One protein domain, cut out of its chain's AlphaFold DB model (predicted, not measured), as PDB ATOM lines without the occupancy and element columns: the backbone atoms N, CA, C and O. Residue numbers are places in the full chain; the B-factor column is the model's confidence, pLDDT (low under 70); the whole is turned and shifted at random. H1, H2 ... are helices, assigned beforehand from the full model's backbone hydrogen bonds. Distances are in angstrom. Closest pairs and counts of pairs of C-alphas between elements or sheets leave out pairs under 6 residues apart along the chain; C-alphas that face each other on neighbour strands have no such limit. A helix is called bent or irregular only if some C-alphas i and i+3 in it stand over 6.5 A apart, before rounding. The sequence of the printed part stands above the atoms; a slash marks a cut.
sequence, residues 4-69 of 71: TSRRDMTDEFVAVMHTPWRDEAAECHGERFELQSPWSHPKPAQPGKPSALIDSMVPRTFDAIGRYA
ATOM      1  N   THR A   4     -10.264  20.100   5.616       79.94
ATOM      2  CA  THR A   4     -10.894  20.021   6.939       79.94
ATOM      3  C   THR A   4     -12.263  20.693   6.998       79.94
ATOM      4  O   THR A   4     -13.122  20.229   7.737       79.94
ATOM      5  N   SER A   5     -12.509  21.730   6.192       85.12
ATOM      6  CA  SER A   5     -13.765  22.490   6.230       85.12
ATOM      7  C   SER A   5     -14.853  21.927   5.317       85.12
ATOM      8  O   SER A   5     -15.952  22.474   5.273       85.12
ATOM      9  N   ARG A   6     -14.566  20.869   4.539       86.12
ATOM     10  CA  ARG A   6     -15.504  20.409   3.503       86.12
ATOM     11  C   ARG A   6     -16.795  19.840   4.051       86.12
ATOM     12  O   ARG A   6     -17.841  20.129   3.494       86.12
ATOM     13  N   ARG A   7     -16.727  19.077   5.146       84.50
ATOM     14  CA  ARG A   7     -17.926  18.486   5.745       84.50
ATOM     15  C   ARG A   7     -18.837  19.569   6.285       84.50
ATOM     16  O   ARG A   7     -20.017  19.543   5.996       84.50
ATOM     17  N   ASP A   8     -18.278  20.528   7.012       87.44
ATOM     18  CA  ASP A   8     -19.079  21.597   7.595       87.44
ATOM     19  C   ASP A   8     -19.737  22.447   6.491       87.44
ATOM     20  O   ASP A   8     -20.878  22.863   6.645       87.44
ATOM     21  N   MET A   9     -19.057  22.645   5.353       90.44
ATOM     22  CA  MET A   9     -19.656  23.289   4.178       90.44
ATOM     23  C   MET A   9     -20.769  22.441   3.550       90.44
ATOM     24  O   MET A   9     -21.812  22.983   3.209       90.44
ATOM     25  N   THR A  10     -20.571  21.129   3.389       89.19
ATOM     26  CA  THR A  10     -21.609  20.227   2.866       89.19
ATOM     27  C   THR A  10     -22.820  20.164   3.794       89.19
ATOM     28  O   THR A  10     -23.945  20.218   3.310       89.19
ATOM     29  N   ASP A  11     -22.603  20.094   5.108       87.38
ATOM     30  CA  ASP A  11     -23.671  20.065   6.108       87.38
ATOM     31  C   ASP A  11     -24.551  21.314   6.005       87.38
ATOM     32  O   ASP A  11     -25.777  21.209   6.035       87.38
ATOM     33  N   GLU A  12     -23.925  22.481   5.861       90.25
ATOM     34  CA  GLU A  12     -24.624  23.753   5.705       90.25
ATOM     35  C   GLU A  12     -25.317  23.863   4.344       90.25
ATOM     36  O   GLU A  12     -26.473  24.264   4.270       90.25
ATOM     37  N   PHE A  13     -24.653  23.435   3.268       89.69
ATOM     38  CA  PHE A  13     -25.229  23.435   1.926       89.69
ATOM     39  C   PHE A  13     -26.502  22.584   1.847       89.69
ATOM     40  O   PHE A  13     -27.509  23.031   1.301       89.69
ATOM     41  N   VAL A  14     -26.483  21.372   2.414       88.12
ATOM     42  CA  VAL A  14     -27.663  20.494   2.449       88.12
ATOM     43  C   VAL A  14     -28.796  21.156   3.233       88.12
ATOM     44  O   VAL A  14     -29.927  21.178   2.753       88.12
ATOM     45  N   ALA A  15     -28.503  21.757   4.390       85.81
ATOM     46  CA  ALA A  15     -29.510  22.477   5.168       85.81
ATOM     47  C   ALA A  15     -30.131  23.640   4.375       85.81
ATOM     48  O   ALA A  15     -31.351  23.766   4.315       85.81
ATOM     49  N   VAL A  16     -29.297  24.440   3.712       89.94
ATOM     50  CA  VAL A  16     -29.717  25.600   2.915       89.94
ATOM     51  C   VAL A  16     -30.554  25.186   1.706       89.94
ATOM     52  O   VAL A  16     -31.546  25.838   1.412       89.94
ATOM     53  N   MET A  17     -30.208  24.089   1.026       87.44
ATOM     54  CA  MET A  17     -30.963  23.582  -0.130       87.44
ATOM     55  C   MET A  17     -32.357  23.070   0.237       87.44
ATOM     56  O   MET A  17     -33.283  23.175  -0.567       87.44
ATOM     57  N   HIS A  18     -32.534  22.536   1.445       84.31
ATOM     58  CA  HIS A  18     -33.842  22.066   1.895       84.31
ATOM     59  C   HIS A  18     -34.842  23.201   2.089       84.31
ATOM     60  O   HIS A  18     -36.037  22.998   1.885       84.31
ATOM     61  N   THR A  19     -34.370  24.390   2.449       85.50
ATOM     62  CA  THR A  19     -35.226  25.544   2.709       85.50
ATOM     63  C   THR A  19     -36.079  25.937   1.494       85.50
ATOM     64  O   THR A  19     -37.302  25.854   1.599       85.50
ATOM     65  N   PRO A  20     -35.524  26.253   0.305       85.44
ATOM     66  CA  PRO A  20     -36.332  26.571  -0.869       85.44
ATOM     67  C   PRO A  20     -37.046  25.354  -1.465       85.44
ATOM     68  O   PRO A  20     -37.879  25.522  -2.352       85.44
ATOM     69  N   TRP A  21     -36.742  24.125  -1.043       85.75
ATOM     70  CA  TRP A  21     -37.528  22.946  -1.421       85.75
ATOM     71  C   TRP A  21     -38.774  22.762  -0.561       85.75
ATOM     72  O   TRP A  21     -39.792  22.302  -1.074       85.75
ATOM     73  N   ARG A  22     -38.704  23.122   0.721       81.25
ATOM     74  CA  ARG A  22     -39.824  23.014   1.658       81.25
ATOM     75  C   ARG A  22     -40.728  24.244   1.616       81.25
ATOM     76  O   ARG A  22     -41.945  24.098   1.613       81.25
ATOM     77  N   ASP A  23     -40.131  25.427   1.561       81.50
ATOM     78  CA  ASP A  23     -40.816  26.697   1.779       81.50
ATOM     79  C   ASP A  23     -40.947  27.477   0.451       81.50
ATOM     80  O   ASP A  23     -40.132  27.316  -0.463       81.50
ATOM     81  N   GLU A  24     -41.997  28.290   0.287       72.69
ATOM     82  CA  GLU A  24     -42.219  29.081  -0.942       72.69
ATOM     83  C   GLU A  24     -41.319  30.320  -1.034       72.69
ATOM     84  O   GLU A  24     -40.835  30.635  -2.120       72.69
ATOM     85  N   ALA A  25     -41.050  30.978   0.095       64.38
ATOM     86  CA  ALA A  25     -40.136  32.108   0.215       64.38
ATOM     87  C   ALA A  25     -39.492  32.055   1.603       64.38
ATOM     88  O   ALA A  25     -40.141  32.364   2.600       64.38
ATOM     89  N   ALA A  26     -38.241  31.606   1.682       71.25
ATOM     90  CA  ALA A  26     -37.552  31.479   2.957       71.25
ATOM     91  C   ALA A  26     -36.098  31.918   2.842       71.25
ATOM     92  O   ALA A  26     -35.323  31.372   2.059       71.25
ATOM     93  N   GLU A  27     -35.748  32.911   3.647       86.12
ATOM     94  CA  GLU A  27     -34.376  33.360   3.808       86.12
ATOM     95  C   GLU A  27     -33.534  32.283   4.499       86.12
ATOM     96  O   GLU A  27     -33.985  31.622   5.437       86.12
ATOM     97  N   CYS A  28     -32.295  32.107   4.046       85.44
ATOM     98  CA  CYS A  28     -31.308  31.260   4.703       85.44
ATOM     99  C   CYS A  28     -30.156  32.127   5.185       85.44
ATOM    100  O   CYS A  28     -29.502  32.772   4.371       85.44
ATOM    101  N   HIS A  29     -29.877  32.069   6.482       89.00
ATOM    102  CA  HIS A  29     -28.771  32.782   7.111       89.00
ATOM    103  C   HIS A  29     -27.840  31.758   7.759       89.00
ATOM    104  O   HIS A  29     -28.130  31.241   8.839       89.00
ATOM    105  N   GLY A  30     -26.769  31.404   7.056       87.06
ATOM    106  CA  GLY A  30     -25.739  30.471   7.504       87.06
ATOM    107  C   GLY A  30     -24.366  31.134   7.617       87.06
ATOM    108  O   GLY A  30     -24.160  32.271   7.206       87.06
ATOM    109  N   GLU A  31     -23.403  30.398   8.164       91.25
ATOM    110  CA  GLU A  31     -22.010  30.847   8.324       91.25
ATOM    111  C   GLU A  31     -21.282  31.064   6.983       91.25
ATOM    112  O   GLU A  31     -20.295  31.793   6.900       91.25
ATOM    113  N   ARG A  32     -21.724  30.381   5.925       91.12
ATOM    114  CA  ARG A  32     -21.119  30.378   4.585       91.12
ATOM    115  C   ARG A  32     -22.110  30.716   3.484       91.12
ATOM    116  O   ARG A  32     -21.670  31.135   2.415       91.12
ATOM    117  N   PHE A  33     -23.401  30.495   3.704       89.69
ATOM    118  CA  PHE A  33     -24.440  30.768   2.718       89.69
ATOM    119  C   PHE A  33     -25.466  31.755   3.264       89.69
ATOM    120  O   PHE A  33     -26.051  31.541   4.320       89.69
ATOM    121  N   GLU A  34     -25.733  32.792   2.477       91.50
ATOM    122  CA  GLU A  34     -26.763  33.785   2.754       91.50
ATOM    123  C   GLU A  34     -27.678  33.893   1.532       91.50
ATOM    124  O   GLU A  34     -27.232  34.232   0.432       91.50
ATOM    125  N   LEU A  35     -28.953  33.544   1.698       87.12
ATOM    126  CA  LEU A  35     -29.960  33.581   0.642       87.12
ATOM    127  C   LEU A  35     -31.136  34.427   1.114       87.12
ATOM    128  O   LEU A  35     -31.826  34.055   2.051       87.12
ATOM    129  N   GLN A  36     -31.386  35.537   0.429       86.19
ATOM    130  CA  GLN A  36     -32.397  36.521   0.834       86.19
ATOM    131  C   GLN A  36     -33.797  36.224   0.254       86.19
ATOM    132  O   GLN A  36     -34.816  36.624   0.794       86.19
ATOM    133  N   SER A  37     -33.886  35.522  -0.879       81.38
ATOM    134  CA  SER A  37     -35.178  35.089  -1.440       81.38
ATOM    135  C   SER A  37     -34.977  33.936  -2.430       81.38
ATOM    136  O   SER A  37     -35.145  34.099  -3.641       81.38
ATOM    137  N   PRO A  38     -34.495  32.770  -1.962       80.62
ATOM    138  CA  PRO A  38     -34.265  31.644  -2.845       80.62
ATOM    139  C   PRO A  38     -35.601  31.052  -3.301       80.62
ATOM    140  O   PRO A  38     -36.432  30.633  -2.496       80.62
ATOM    141  N   TRP A  39     -35.778  30.973  -4.617       80.38
ATOM    142  CA  TRP A  39     -36.900  30.287  -5.243       80.38
ATOM    143  C   TRP A  39     -36.413  29.000  -5.907       80.38
ATOM    144  O   TRP A  39     -35.404  28.991  -6.613       80.38
ATOM    145  N   SER A  40     -37.153  27.909  -5.717       82.44
ATOM    146  CA  SER A  40     -36.910  26.646  -6.411       82.44
ATOM    147  C   SER A  40     -38.217  26.128  -6.996       82.44
ATOM    148  O   SER A  40     -39.167  25.845  -6.263       82.44
ATOM    149  N   HIS A  41     -38.267  26.036  -8.326       83.75
ATOM    150  CA  HIS A  41     -39.379  25.436  -9.050       83.75
ATOM    151  C   HIS A  41     -38.863  24.626 -10.252       83.75
ATOM    152  O   HIS A  41     -37.986  25.120 -10.965       83.75
ATOM    153  N   PRO A  42     -39.401  23.417 -10.500       86.94
ATOM    154  CA  PRO A  42     -40.404  22.727  -9.683       86.94
ATOM    155  C   PRO A  42     -39.850  22.310  -8.311       86.94
ATOM    156  O   PRO A  42     -38.647  22.102  -8.151       86.94
ATOM    157  N   LYS A  43     -40.732  22.201  -7.311       86.56
ATOM    158  CA  LYS A  43     -40.365  21.616  -6.012       86.56
ATOM    159  C   LYS A  43     -40.064  20.122  -6.202       86.56
ATOM    160  O   LYS A  43     -40.595  19.518  -7.141       86.56
ATOM    161  N   PRO A  44     -39.237  19.502  -5.341       87.06
ATOM    162  CA  PRO A  44     -39.020  18.065  -5.400       87.06
ATOM    163  C   PRO A  44     -40.337  17.288  -5.356       87.06
ATOM    164  O   PRO A  44     -41.234  17.609  -4.581       87.06
ATOM    165  N   ALA A  45     -40.436  16.231  -6.165       87.94
ATOM    166  CA  ALA A  45     -41.616  15.366  -6.176       87.94
ATOM    167  C   ALA A  45     -41.815  14.618  -4.841       87.94
ATOM    168  O   ALA A  45     -42.930  14.227  -4.508       87.94
ATOM    169  N   GLN A  46     -40.733  14.413  -4.080       83.44
ATOM    170  CA  GLN A  46     -40.772  13.827  -2.741       83.44
ATOM    171  C   GLN A  46     -41.048  14.919  -1.690       83.44
ATOM    172  O   GLN A  46     -40.310  15.907  -1.655       83.44
ATOM    173  N   PRO A  47     -42.063  14.754  -0.818       75.62
ATOM    174  CA  PRO A  47     -42.377  15.731   0.220       75.62
ATOM    175  C   PRO A  47     -41.204  15.979   1.178       75.62
ATOM    176  O   PRO A  47     -40.565  15.046   1.665       75.62
ATOM    177  N   GLY A  48     -40.949  17.248   1.493       75.12
ATOM    178  CA  GLY A  48     -39.935  17.665   2.464       75.12
ATOM    179  C   GLY A  48     -38.516  17.713   1.894       75.12
ATOM    180  O   GLY A  48     -37.940  18.794   1.817       75.12
ATOM    181  N   LYS A  49     -37.941  16.565   1.514       75.00
ATOM    182  CA  LYS A  49     -36.582  16.483   0.953       75.00
ATOM    183  C   LYS A  49     -36.421  15.315  -0.026       75.00
ATOM    184  O   LYS A  49     -36.998  14.255   0.217       75.00
ATOM    185  N   PRO A  50     -35.595  15.456  -1.078       79.19
ATOM    186  CA  PRO A  50     -35.126  14.314  -1.846       79.19
ATOM    187  C   PRO A  50     -34.402  13.297  -0.956       79.19
ATOM    188  O   PRO A  50     -33.651  13.659  -0.049       79.19
ATOM    189  N   SER A  51     -34.600  12.016  -1.252       79.69
ATOM    190  CA  SER A  51     -33.867  10.910  -0.647       79.69
ATOM    191  C   SER A  51     -32.374  11.034  -0.959       79.69
ATOM    192  O   SER A  51     -31.962  10.875  -2.108       79.69
ATOM    193  N   ALA A  52     -31.561  11.304   0.062       82.38
ATOM    194  CA  ALA A  52     -30.110  11.384  -0.061       82.38
ATOM    195  C   ALA A  52     -29.449  10.110   0.477       82.38
ATOM    196  O   ALA A  52     -29.802   9.620   1.550       82.38
ATOM    197  N   LEU A  53     -28.455   9.610  -0.254       85.94
ATOM    198  CA  LEU A  53     -27.522   8.600   0.238       85.94
ATOM    199  C   LEU A  53     -26.258   9.312   0.712       85.94
ATOM    200  O   LEU A  53     -25.717  10.163   0.003       85.94
ATOM    201  N   ILE A  54     -25.800   8.975   1.913       86.12
ATOM    202  CA  ILE A  54     -24.576   9.520   2.495       86.12
ATOM    203  C   ILE A  54     -23.717   8.348   2.923       86.12
ATOM    204  O   ILE A  54     -24.153   7.522   3.717       86.12
ATOM    205  N   ASP A  55     -22.491   8.309   2.417       85.50
ATOM    206  CA  ASP A  55     -21.531   7.265   2.745       85.50
ATOM    207  C   ASP A  55     -20.166   7.865   3.086       85.50
ATOM    208  O   ASP A  55     -19.765   8.924   2.589       85.50
ATOM    209  N   SER A  56     -19.460   7.188   3.986       84.50
ATOM    210  CA  SER A  56     -18.089   7.482   4.348       84.50
ATOM    211  C   SER A  56     -17.500   6.399   5.242       84.50
ATOM    212  O   SER A  56     -18.173   5.817   6.083       84.50
ATOM    213  N   MET A  57     -16.179   6.257   5.173       85.94
ATOM    214  CA  MET A  57     -15.415   5.389   6.069       85.94
ATOM    215  C   MET A  57     -15.006   6.060   7.395       85.94
ATOM    216  O   MET A  57     -14.273   5.453   8.171       85.94
ATOM    217  N   VAL A  58     -15.415   7.311   7.667       84.69
ATOM    218  CA  VAL A  58     -15.044   8.013   8.915       84.69
ATOM    219  C   VAL A  58     -16.211   8.134   9.905       84.69
ATOM    220  O   VAL A  58     -17.305   8.532   9.497       84.69
ATOM    221  N   PRO A  59     -15.989   7.914  11.223       85.50
ATOM    222  CA  PRO A  59     -17.066   7.923  12.222       85.50
ATOM    223  C   PRO A  59     -17.871   9.223  12.294       85.50
ATOM    224  O   PRO A  59     -19.075   9.204  12.526       85.50
ATOM    225  N   ARG A  60     -17.234  10.373  12.037       81.75
ATOM    226  CA  ARG A  60     -17.911  11.682  12.063       81.75
ATOM    227  C   ARG A  60     -19.046  11.777  11.029       81.75
ATOM    228  O   ARG A  60     -19.887  12.663  11.128       81.75
ATOM    229  N   THR A  61     -19.099  10.910  10.021       86.31
ATOM    230  CA  THR A  61     -20.172  10.935   9.016       86.31
ATOM    231  C   THR A  61     -21.498  10.390   9.552       86.31
ATOM    232  O   THR A  61     -22.544  10.782   9.041       86.31
ATOM    233  N   PHE A  62     -21.491   9.597  10.630       86.81
ATOM    234  CA  PHE A  62     -22.724   9.053  11.209       86.81
ATOM    235  C   PHE A  62     -23.716  10.137  11.658       86.81
ATOM    236  O   PHE A  62     -24.917   9.970  11.459       86.81
ATOM    237  N   ASP A  63     -23.244  11.293  12.142       86.44
ATOM    238  CA  ASP A  63     -24.137  12.423  12.453       86.44
ATOM    239  C   ASP A  63     -24.863  12.951  11.204       86.44
ATOM    240  O   ASP A  63     -26.031  13.329  11.271       86.44
ATOM    241  N   ALA A  64     -24.166  13.017  10.065       84.12
ATOM    242  CA  ALA A  64     -24.739  13.502   8.811       84.12
ATOM    243  C   ALA A  64     -25.730  12.481   8.242       84.12
ATOM    244  O   ALA A  64     -26.796  12.868   7.769       84.12
ATOM    245  N   ILE A  65     -25.421  11.185   8.367       87.56
ATOM    246  CA  ILE A  65     -26.337  10.093   8.025       87.56
ATOM    247  C   ILE A  65     -27.631  10.230   8.836       87.56
ATOM    248  O   ILE A  65     -28.699  10.343   8.245       87.56
ATOM    249  N   GLY A  66     -27.543  10.348  10.165       86.44
ATOM    250  CA  GLY A  66     -28.727  10.478  11.023       86.44
ATOM    251  C   GLY A  66     -29.589  11.716  10.736       86.44
ATOM    252  O   GLY A  66     -30.800  11.680  10.937       86.44
ATOM    253  N   ARG A  67     -28.997  12.814  10.249       83.50
ATOM    254  CA  ARG A  67     -29.739  14.045   9.909       83.50
ATOM    255  C   ARG A  67     -30.342  14.015   8.509       83.50
ATOM    256  O   ARG A  67     -31.453  14.507   8.289       83.50
ATOM    257  N   TYR A  68     -29.599  13.498   7.539       82.12
ATOM    258  CA  TYR A  68     -29.882  13.760   6.133       82.12
ATOM    259  C   TYR A  68     -30.192  12.508   5.321       82.12
ATOM    260  O   TYR A  68     -31.055  12.613   4.448       82.12
ATOM    261  N   ALA A  69     -29.571  11.364   5.618       84.31
ATOM    262  CA  ALA A  69     -29.742  10.154   4.824       84.31
ATOM    263  C   ALA A  69     -31.175   9.608   4.898       84.31
ATOM    264  O   ALA A  69     -31.913   9.848   5.857       84.31
TER     265      ALA A  69
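What this domain is: This is residues 4 to 69 of the 71 residues of the protein "Bac_luciferase domain-containing protein" of Gammaproteobacteria bacterium (UniProt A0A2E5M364). Two helices, H1 and the shorter H2, run side by side the same way in a flat model, and a long irregular link goes round the end of H1 and back past H2 to where H2 begins. On its way this link folds back on itself at residues 28 to 35, on the other side of H1 from H2. The printed part has 66 residues with two named helices, H1 then H2, and no named strand; its class is all helix, with under half of the residues in named elements. It is only just compact, close to loose, with a radius of gyration of the C-alphas of 12.9 A and spans of 36 by 27 by 13 A.

How they stand to each other: H1, residues 4 to 22, and H2, residues 59 to 68, are close but not clearly touching, with 2 pairs of C-alphas within 8 A. The closest C-alphas of the two are those of Asp 11 and Ala 64, 7.2 A apart. Their lines stand at a shallow tilt of 7 degrees, and they run the same way; their centres are 13.0 A apart. Of the O i to N i+4 pairs, 11 of 15 in H1 and 4 of 6 in H2 are within hydrogen-bond range. In the link, residues 28 to 29 pair with residues 34 to 35, antiparallel, in stretches too short to be named strands.

Where its parts are: H1 begins at C-alpha 4, (-10.894, 20.021, 6.939), and ends at C-alpha 22, (-39.824, 23.014, 1.658), a length of 29.6 A. It is irregular: C-alphas 4 and 7 are 7.3 A apart. H2 measures 15.3 A and ends at C-alpha 68, (-29.882, 13.760, 6.133). It is neither bent nor irregular, but only just: C-alphas 60 and 63 are 6.3 A apart.

The domain as a whole: The two C-alphas farthest apart are those of Ala 25 and Met 57, 36.9 A. The link from H1 to H2, 36 residues, is long. The printed part has no cut. Its mean pLDDT is 84.4, and residue 25 alone is under 70.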